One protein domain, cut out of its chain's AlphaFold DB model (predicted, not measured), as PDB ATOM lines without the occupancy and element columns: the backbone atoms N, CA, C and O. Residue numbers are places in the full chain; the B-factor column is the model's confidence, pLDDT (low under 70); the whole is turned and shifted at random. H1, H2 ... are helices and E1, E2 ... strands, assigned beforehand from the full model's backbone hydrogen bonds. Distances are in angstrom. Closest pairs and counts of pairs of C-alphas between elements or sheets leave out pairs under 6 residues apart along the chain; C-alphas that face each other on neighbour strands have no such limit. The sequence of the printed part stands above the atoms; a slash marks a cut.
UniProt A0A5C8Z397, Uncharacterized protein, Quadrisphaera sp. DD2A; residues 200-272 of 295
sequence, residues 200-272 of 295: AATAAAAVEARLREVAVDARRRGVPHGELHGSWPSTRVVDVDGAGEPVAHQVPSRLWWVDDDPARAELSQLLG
ATOM      1  N   ALA A 200      37.237  34.471  58.189       90.62
ATOM      2  CA  ALA A 200      36.803  34.873  56.849       90.62
ATOM      3  C   ALA A 200      35.354  34.456  56.583       90.62
ATOM      4  O   ALA A 200      34.544  35.300  56.198       90.62
ATOM      5  N   ALA A 201      34.984  33.207  56.880       91.19
ATOM      6  CA  ALA A 201      33.601  32.744  56.750       91.19
ATOM      7  C   ALA A 201      32.638  33.544  57.649       91.19
ATOM      8  O   ALA A 201      31.535  33.909  57.235       91.19
ATOM      9  N   THR A 202      33.073  33.881  58.867       91.62
ATOM     10  CA  THR A 202      32.292  34.706  59.803       91.62
ATOM     11  C   THR A 202      32.085  36.128  59.270       91.62
ATOM     12  O   THR A 202      30.968  36.651  59.308       91.62
ATOM     13  N   ALA A 203      33.143  36.758  58.751       91.12
ATOM     14  CA  ALA A 203      33.076  38.089  58.157       91.12
ATOM     15  C   ALA A 203      32.202  38.102  56.891       91.12
ATOM     16  O   ALA A 203      31.336  38.971  56.752       91.12
ATOM     17  N   ALA A 204      32.348  37.098  56.024       91.69
ATOM     18  CA  ALA A 204      31.527  36.935  54.830       91.69
ATOM     19  C   ALA A 204      30.040  36.796  55.180       91.69
ATOM     20  O   ALA A 204      29.203  37.510  54.629       91.69
ATOM     21  N   ALA A 205      29.703  35.960  56.166       93.31
ATOM     22  CA  ALA A 205      28.325  35.791  56.622       93.31
ATOM     23  C   ALA A 205      27.709  37.106  57.137       93.31
ATOM     24  O   ALA A 205      26.533  37.380  56.877       93.31
ATOM     25  N   ALA A 206      28.489  37.945  57.829       91.25
ATOM     26  CA  ALA A 206      28.031  39.255  58.293       91.25
ATOM     27  C   ALA A 206      27.737  40.216  57.126       91.25
ATOM     28  O   ALA A 206      26.709  40.900  57.128       91.25
ATOM     29  N   VAL A 207      28.605  40.234  56.110       90.00
ATOM     30  CA  VAL A 207      28.403  41.014  54.880       90.00
ATOM     31  C   VAL A 207      27.167  40.532  54.122       90.00
ATOM     32  O   VAL A 207      26.287  41.333  53.804       90.00
ATOM     33  N   GLU A 208      27.046  39.228  53.882       92.56
ATOM     34  CA  GLU A 208      25.911  38.657  53.160       92.56
ATOM     35  C   GLU A 208      24.584  38.886  53.887       92.56
ATOM     36  O   GLU A 208      23.574  39.185  53.252       92.56
ATOM     37  N   ALA A 209      24.556  38.776  55.220       93.06
ATOM     38  CA  ALA A 209      23.366  39.089  56.008       93.06
ATOM     39  C   ALA A 209      22.927  40.543  55.791       93.06
ATOM     40  O   ALA A 209      21.746  40.809  55.559       93.06
ATOM     41  N   ARG A 210      23.884  41.478  55.781       90.19
ATOM     42  CA  ARG A 210      23.605  42.894  55.543       90.19
ATOM     43  C   ARG A 210      23.093  43.158  54.127       90.19
ATOM     44  O   ARG A 210      22.168  43.947  53.957       90.19
ATOM     45  N   LEU A 211      23.650  42.489  53.121       88.81
ATOM     46  CA  LEU A 211      23.177  42.581  51.736       88.81
ATOM     47  C   LEU A 211      21.763  42.001  51.573       88.81
ATOM     48  O   LEU A 211      20.925  42.624  50.923       88.81
ATOM     49  N   ARG A 212      21.448  40.879  52.235       91.50
ATOM     50  CA  ARG A 212      20.083  40.317  52.248       91.50
ATOM     51  C   ARG A 212      19.072  41.280  52.887       91.50
ATOM     52  O   ARG A 212      17.954  41.392  52.391       91.50
ATOM     53  N   GLU A 213      19.441  42.020  53.937       91.88
ATOM     54  CA  GLU A 213      18.578  43.073  54.506       91.88
ATOM     55  C   GLU A 213      18.284  44.195  53.498       91.88
ATOM     56  O   GLU A 213      17.138  44.637  53.385       91.88
ATOM     57  N   VAL A 214      19.304  44.638  52.754       87.81
ATOM     58  CA  VAL A 214      19.165  45.657  51.700       87.81
ATOM     59  C   VAL A 214      18.240  45.162  50.586       87.81
ATOM     60  O   VAL A 214      17.326  45.889  50.195       87.81
ATOM     61  N   ALA A 215      18.414  43.918  50.131       88.62
ATOM     62  CA  ALA A 215      17.550  43.289  49.131       88.62
ATOM     63  C   ALA A 215      16.079  43.229  49.592       88.62
ATOM     64  O   ALA A 215      15.170  43.584  48.844       88.62
ATOM     65  N   VAL A 216      15.823  42.875  50.859       91.56
ATOM     66  CA  VAL A 216      14.461  42.853  51.424       91.56
ATOM     67  C   VAL A 216      13.815  44.246  51.442       91.56
ATOM     68  O   VAL A 216      12.624  44.361  51.141       91.56
ATOM     69  N   ASP A 217      14.556  45.306  51.787       90.81
ATOM     70  CA  ASP A 217      14.043  46.686  51.713       90.81
ATOM     71  C   ASP A 217      13.740  47.098  50.267       90.81
ATOM     72  O   ASP A 217      12.653  47.610  49.980       90.81
ATOM     73  N   ALA A 218      14.663  46.819  49.346       88.62
ATOM     74  CA  ALA A 218      14.508  47.118  47.928       88.62
ATOM     75  C   ALA A 218      13.269  46.432  47.330       88.62
ATOM     76  O   ALA A 218      12.430  47.089  46.705       88.62
ATOM     77  N   ARG A 219      13.072  45.146  47.637       90.94
ATOM     78  CA  ARG A 219      11.888  44.381  47.233       90.94
ATOM     79  C   ARG A 219      10.590  44.986  47.760       90.94
ATOM     80  O   ARG A 219       9.623  45.117  47.016       90.94
ATOM     81  N   ARG A 220      10.549  45.414  49.029       92.88
ATOM     82  CA  ARG A 220       9.367  46.093  49.606       92.88
ATOM     83  C   ARG A 220       9.042  47.406  48.900       92.88
ATOM     84  O   ARG A 220       7.881  47.808  48.862       92.88
ATOM     85  N   ARG A 221      10.062  48.078  48.372       92.44
ATOM     86  CA  ARG A 221       9.947  49.342  47.636       92.44
ATOM     87  C   ARG A 221       9.691  49.143  46.142       92.44
ATOM     88  O   ARG A 221       9.471  50.137  45.454       92.44
ATOM     89  N   GLY A 222       9.699  47.900  45.657       91.25
ATOM     90  CA  GLY A 222       9.496  47.566  44.250       91.25
ATOM     91  C   GLY A 222      10.598  48.108  43.340       91.25
ATOM     92  O   GLY A 222      10.306  48.548  42.230       91.25
ATOM     93  N   VAL A 223      11.845  48.153  43.823       89.75
ATOM     94  CA  VAL A 223      12.999  48.618  43.037       89.75
ATOM     95  C   VAL A 223      13.926  47.450  42.681       89.75
ATOM     96  O   VAL A 223      14.028  46.512  43.477       89.75
ATOM     97  N   PRO A 224      14.605  47.494  41.517       88.12
ATOM     98  CA  PRO A 224      15.595  46.484  41.145       88.12
ATOM     99  C   PRO A 224      16.703  46.337  42.193       88.12
ATOM    100  O   PRO A 224      17.105  47.331  42.805       88.12
ATOM    101  N   HIS A 225      17.173  45.109  42.405       88.38
ATOM    102  CA  HIS A 225      18.188  44.756  43.403       88.38
ATOM    103  C   HIS A 225      18.835  43.401  43.090       88.38
ATOM    104  O   HIS A 225      18.303  42.649  42.285       88.38
ATOM    105  N   GLY A 226      19.945  43.078  43.758       87.31
ATOM    106  CA  GLY A 226      20.563  41.752  43.701       87.31
ATOM    107  C   GLY A 226      20.033  40.813  44.790       87.31
ATOM    108  O   GLY A 226      20.034  41.171  45.973       87.31
ATOM    109  N   GLU A 227      19.604  39.606  44.419       89.94
ATOM    110  CA  GLU A 227      19.326  38.499  45.341       89.94
ATOM    111  C   GLU A 227      20.573  37.609  45.502       89.94
ATOM    112  O   GLU A 227      21.271  37.296  44.537       89.94
ATOM    113  N   LEU A 228      20.882  37.220  46.746       91.56
ATOM    114  CA  LEU A 228      22.037  36.372  47.057       91.56
ATOM    115  C   LEU A 228      21.661  34.889  47.061       91.56
ATOM    116  O   LEU A 228      20.759  34.480  47.797       91.56
ATOM    117  N   HIS A 229      22.434  34.078  46.343       90.75
ATOM    118  CA  HIS A 229      22.294  32.626  46.261       90.75
ATOM    119  C   HIS A 229      23.560  31.927  46.762       90.75
ATOM    120  O   HIS A 229      24.669  32.338  46.435       90.75
ATOM    121  N   GLY A 230      23.394  30.852  47.536       90.69
ATOM    122  CA  GLY A 230      24.512  30.152  48.167       90.69
ATOM    123  C   GLY A 230      25.046  30.865  49.414       90.69
ATOM    124  O   GLY A 230      24.349  31.672  50.042       90.69
ATOM    125  N   SER A 231      26.272  30.512  49.779       92.69
ATOM    126  CA  SER A 231      27.018  31.046  50.919       92.69
ATOM    127  C   SER A 231      28.508  31.057  50.596       92.69
ATOM    128  O   SER A 231      28.943  30.371  49.669       92.69
ATOM    129  N   TRP A 232      29.287  31.808  51.375       91.56
ATOM    130  CA  TRP A 232      30.747  31.795  51.316       91.56
ATOM    131  C   TRP A 232      31.322  30.376  51.115       91.56
ATOM    132  O   TRP A 232      30.861  29.451  51.794       91.56
ATOM    133  N   PRO A 233      32.326  30.202  50.233       91.94
ATOM    134  CA  PRO A 233      32.934  31.207  49.342       91.94
ATOM    135  C   PRO A 233      32.228  31.363  47.982       91.94
ATOM    136  O   PRO A 233      32.660  32.163  47.157       91.94
ATOM    137  N   SER A 234      31.148  30.621  47.728       89.31
ATOM    138  CA  SER A 234      30.516  30.493  46.408       89.31
ATOM    139  C   SER A 234      29.266  31.359  46.214       89.31
ATOM    140  O   SER A 234      28.516  31.152  45.260       89.31
ATOM    141  N   THR A 235      29.031  32.342  47.088       90.50
ATOM    142  CA  THR A 235      27.866  33.235  47.004       90.50
ATOM    143  C   THR A 235      27.790  33.945  45.655       90.50
ATOM    144  O   THR A 235      28.723  34.638  45.241       90.50
ATOM    145  N   ARG A 236      26.638  33.807  44.997       88.25
ATOM    146  CA  ARG A 236      26.295  34.468  43.734       88.25
ATOM    147  C   ARG A 236      25.268  35.569  43.963       88.25
ATOM    148  O   ARG A 236      24.427  35.462  44.857       88.25
ATOM    149  N   VAL A 237      25.321  36.596  43.126       88.88
ATOM    150  CA  VAL A 237      24.361  37.698  43.053       88.88
ATOM    151  C   VAL A 237      23.584  37.562  41.746       88.88
ATOM    152  O   VAL A 237      24.189  37.450  40.679       88.88
ATOM    153  N   VAL A 238      22.256  37.567  41.825       89.06
ATOM    154  CA  VAL A 238      21.354  37.587  40.664       89.06
ATOM    155  C   VAL A 238      20.564  38.884  40.708       89.06
ATOM    156  O   VAL A 238      19.833  39.096  41.675       89.06
ATOM    157  N   ASP A 239      20.681  39.749  39.696       88.00
ATOM    158  CA  ASP A 239      19.839  40.945  39.671       88.00
ATOM    159  C   ASP A 239      18.411  40.596  39.261       88.00
ATOM    160  O   ASP A 239      18.137  39.834  38.327       88.00
ATOM    161  N   VAL A 240      17.482  41.191  39.995       87.19
ATOM    162  CA  VAL A 240      16.051  41.068  39.781       87.19
ATOM    163  C   VAL A 240      15.441  42.445  39.557       87.19
ATOM    164  O   VAL A 240      15.929  43.472  40.046       87.19
ATOM    165  N   ASP A 241      14.348  42.480  38.803       88.00
ATOM    166  CA  ASP A 241      13.570  43.692  38.604       88.00
ATOM    167  C   ASP A 241      12.772  44.089  39.867       88.00
ATOM    168  O   ASP A 241      12.842  43.465  40.928       88.00
ATOM    169  N   GLY A 242      11.982  45.162  39.776       83.44
ATOM    170  CA  GLY A 242      11.150  45.617  40.896       83.44
ATOM    171  C   GLY A 242      10.040  44.640  41.316       83.44
ATOM    172  O   GLY A 242       9.491  44.790  42.408       83.44
ATOM    173  N   ALA A 243       9.699  43.655  40.480       84.81
ATOM    174  CA  ALA A 243       8.768  42.578  40.807       84.81
ATOM    175  C   ALA A 243       9.472  41.364  41.446       84.81
ATOM    176  O   ALA A 243       8.795  40.515  42.031       84.81
ATOM    177  N   GLY A 244      10.808  41.325  41.414       83.31
ATOM    178  CA  GLY A 244      11.615  40.201  41.879       83.31
ATOM    179  C   GLY A 244      11.817  39.124  40.812       83.31
ATOM    180  O   GLY A 244      12.157  37.999  41.161       83.31
ATOM    181  N   GLU A 245      11.578  39.442  39.537       87.50
ATOM    182  CA  GLU A 245      11.856  38.528  38.431       87.50
ATOM    183  C   GLU A 245      13.309  38.703  37.956       87.50
ATOM    184  O   GLU A 245      13.764  39.847  37.833       87.50
ATOM    185  N   PRO A 246      14.049  37.612  37.672       85.69
ATOM    186  CA  PRO A 246      15.419  37.695  37.172       85.69
ATOM    187  C   PRO A 246      15.517  38.514  35.884       85.69
ATOM    188  O   PRO A 246      14.702  38.354  34.968       85.69
ATOM    189  N   VAL A 247      16.540  39.362  35.782       84.00
ATOM    190  CA  VAL A 247      16.810  40.095  34.542       84.00
ATOM    191  C   VAL A 247      17.215  39.102  33.446       84.00
ATOM    192  O   VAL A 247      18.105  38.270  33.618       84.00
ATOM    193  N   ALA A 248      16.531  39.161  32.301       74.56
ATOM    194  CA  ALA A 248      16.769  38.234  31.199       74.56
ATOM    195  C   ALA A 248      18.216  38.322  30.683       74.56
ATOM    196  O   ALA A 248      18.756  39.416  30.532       74.56
ATOM    197  N   HIS A 249      18.798  37.165  30.351       66.19
ATOM    198  CA  HIS A 249      20.169  37.026  29.837       66.19
ATOM    199  C   HIS A 249      21.272  37.503  30.792       66.19
ATOM    200  O   HIS A 249      22.400  37.725  30.360       66.19
ATOM    201  N   GLN A 250      20.970  37.643  32.083       70.44
ATOM    202  CA  GLN A 250      21.990  37.912  33.082       70.44
ATOM    203  C   GLN A 250      22.687  36.622  33.525       70.44
ATOM    204  O   GLN A 250      22.036  35.643  33.893       70.44
ATOM    205  N   VAL A 251      24.017  36.666  33.562       67.31
ATOM    206  CA  VAL A 251      24.845  35.657  34.225       67.31
ATOM    207  C   VAL A 251      24.996  36.041  35.704       67.31
ATOM    208  O   VAL A 251      25.326  37.196  35.988       67.31
ATOM    209  N   PRO A 252      24.747  35.128  36.662       74.81
ATOM    210  CA  PRO A 252      24.955  35.407  38.079       74.81
ATOM    211  C   PRO A 252      26.415  35.774  38.389       74.81
ATOM    212  O   PRO A 252      27.332  34.989  38.143       74.81
ATOM    213  N   SER A 253      26.631  36.939  38.995       80.00
ATOM    214  CA  SER A 253      27.968  37.422  39.361       80.00
ATOM    215  C   SER A 253      28.447  36.789  40.666       80.00
ATOM    216  O   SER A 253      27.644  36.504  41.558       80.00
ATOM    217  N   ARG A 254      29.759  36.596  40.835       82.62
ATOM    218  CA  ARG A 254      30.322  36.255  42.152       82.62
ATOM    219  C   ARG A 254      30.192  37.446  43.092       82.62
ATOM    220  O   ARG A 254      30.523  38.568  42.719       82.62
ATOM    221  N   LEU A 255      29.751  37.188  44.322       85.81
ATOM    222  CA  LEU A 255      29.914  38.164  45.398       85.81
ATOM    223  C   LEU A 255      31.374  38.221  45.859       85.81
ATOM    224  O   LEU A 255      31.872  39.295  46.173       85.81
ATOM    225  N   TRP A 256      32.024  37.056  45.909       85.94
ATOM    226  CA  TRP A 256      33.384  36.878  46.400       85.94
ATOM    227  C   TRP A 256      34.282  36.381  45.269       85.94
ATOM    228  O   TRP A 256      34.165  35.233  44.832       85.94
ATOM    229  N   TRP A 257      35.191  37.228  44.807       80.88
ATOM    230  CA  TRP A 257      36.271  36.831  43.912       80.88
ATOM    231  C   TRP A 257      37.366  36.100  44.692       80.88
ATOM    232  O   TRP A 257      37.439  36.199  45.920       80.88
ATOM    233  N   VAL A 258      38.206  35.326  43.997       70.94
ATOM    234  CA  VAL A 258      39.261  34.517  44.639       70.94
ATOM    235  C   VAL A 258      40.249  35.384  45.429       70.94
ATOM    236  O   VAL A 258      40.659  34.993  46.518       70.94
ATOM    237  N   ASP A 259      40.511  36.603  44.953       76.94
ATOM    238  CA  ASP A 259      41.410  37.574  45.589       76.94
ATOM    239  C   ASP A 259      40.753  38.391  46.713       76.94
ATOM    240  O   ASP A 259      41.433  39.137  47.422       76.94
ATOM    241  N   ASP A 260      39.435  38.267  46.898       79.81
ATOM    242  CA  ASP A 260      38.733  39.018  47.934       79.81
ATOM    243  C   ASP A 260      39.041  38.464  49.331       79.81
ATOM    244  O   ASP A 260      39.150  37.258  49.561       79.81
ATOM    245  N   ASP A 261      39.119  39.369  50.302       77.62
ATOM    246  CA  ASP A 261      39.230  39.042  51.720       77.62
ATOM    247  C   ASP A 261      38.014  39.625  52.456       77.62
ATOM    248  O   ASP A 261      37.944  40.845  52.655       77.62
ATOM    249  N   PRO A 262      37.050  38.790  52.889       81.06
ATOM    250  CA  PRO A 262      35.856  39.254  53.591       81.06
ATOM    251  C   PRO A 262      36.170  40.031  54.863       81.06
ATOM    252  O   PRO A 262      35.409  40.921  55.237       81.06
ATOM    253  N   ALA A 263      37.292  39.729  55.525       74.00
ATOM    254  CA  ALA A 263      37.705  40.432  56.734       74.00
ATOM    255  C   ALA A 263      38.147  41.878  56.449       74.00
ATOM    256  O   ALA A 263      38.222  42.697  57.367       74.00
ATOM    257  N   ARG A 264      38.429  42.204  55.183       74.56
ATOM    258  CA  ARG A 264      38.822  43.538  54.709       74.56
ATOM    259  C   ARG A 264      37.788  44.175  53.784       74.56
ATOM    260  O   ARG A 264      37.998  45.300  53.335       74.56
ATOM    261  N   ALA A 265      36.685  43.487  53.510       69.06
ATOM    262  CA  ALA A 265      35.674  43.965  52.587       69.06
ATOM    263  C   ALA A 265      34.890  45.145  53.182       69.06
ATOM    264  O   ALA A 265      34.235  45.036  54.221       69.06
ATOM    265  N   GLU A 266      34.910  46.284  52.493       65.31
ATOM    266  CA  GLU A 266      34.027  47.400  52.811       65.31
ATOM    267  C   GLU A 266      32.715  47.266  52.034       65.31
ATOM    268  O   GLU A 266      32.704  47.174  50.807       65.31
ATOM    269  N   LEU A 267      31.576  47.331  52.732       56.88
ATOM    270  CA  LEU A 267      30.251  47.243  52.102       56.88
ATOM    271  C   LEU A 267      30.056  48.269  50.977       56.88
ATOM    272  O   LEU A 267      29.417  47.963  49.979       56.88
ATOM    273  N   SER A 268      30.609  49.476  51.110       53.09
ATOM    274  CA  SER A 268      30.558  50.509  50.068       53.09
ATOM    275  C   SER A 268      31.308  50.130  48.793       53.09
ATOM    276  O   SER A 268      30.940  50.610  47.725       53.09
ATOM    277  N   GLN A 269      32.338  49.287  48.897       59.19
ATOM    278  CA  GLN A 269      33.103  48.790  47.756       59.19
ATOM    279  C   GLN A 269      32.368  47.622  47.078       59.19
ATOM    280  O   GLN A 269      32.306  47.578  45.856       59.19
ATOM    281  N   LEU A 270      31.704  46.756  47.855       56.84
ATOM    282  CA  LEU A 270      30.892  45.641  47.338       56.84
ATOM    283  C   LEU A 270      29.560  46.087  46.710       56.84
ATOM    284  O   LEU A 270      29.098  45.527  45.721       56.84
ATOM    285  N   LEU A 271      28.933  47.130  47.260       51.44
ATOM    286  CA  LEU A 271      27.709  47.729  46.712       51.44
ATOM    287  C   LEU A 271      27.971  48.567  45.441       51.44
ATOM    288  O   LEU A 271      27.019  49.009  44.797       51.44
ATOM    289  N   GLY A 272      29.243  48.797  45.096       43.12
ATOM    290  CA  GLY A 272      29.691  49.650  43.995       43.12
ATOM    291  C   GLY A 272      29.725  49.000  42.607       43.12
ATOM    292  O   GLY A 272      29.954  49.725  41.646       43.12
TER     293      GLY A 272
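AT A GLANCE: This is residues 200 to 272 of the 295 residues of an uncharacterized protein of Quadrisphaera sp. DD2A (UniProt A0A5C8Z397). One long helix, H1, packs on the E1 side of a small hairpin of strands, E1 and E2; residues 241 to 266, with no named element, then fold back past E2 towards the short helix H2, near H1. The 73 printed residues include two named helices and two named strands, in the order H1, E1, E2, H2; the sheet E1 - E2 is antiparallel and the class mixed. The whole is compact, radius of gyration of the C-alphas 12.2 A, spanning 33 by 24 by 20 A.

HOW THE PARTS SIT: Start at H1, residues 200 to 220, where every O i to N i+4 pair is within hydrogen-bond range. Its closest C-alphas to E1, residues 225 to 229, are Ala 215 and His 225, 5.9 A. E1 and E2, residues 236 to 240, form an antiparallel hairpin at 144 degrees; N 227 and O 238, 2.8 A, are within hydrogen-bond range. Residues 253 to 254 pair antiparallel with 236 to 237. H2, residues 267 to 272, with 1 of 2 O i to N i+4 pairs within range, is close to H1 but not clearly touching, closest C-alphas Val 207 and Leu 267, 7.1 A.

IN THESE COORDINATES: Find C-alpha 200 at (36.803, 34.873, 56.849); H1 runs 30.5 A. E1 measures 13.1 A, E2 12.8 A and H2 8.5 A, ending at C-alpha 272 (29.691, 49.650, 43.995).

THE WHOLE: The farthest C-alphas, of Arg 221 and Asp 259, are 33.7 A apart. The printed part has no cut; the E2 to H2 link is long. Look for pLDDT under 70 at residues 249, 251 and 265 to 272.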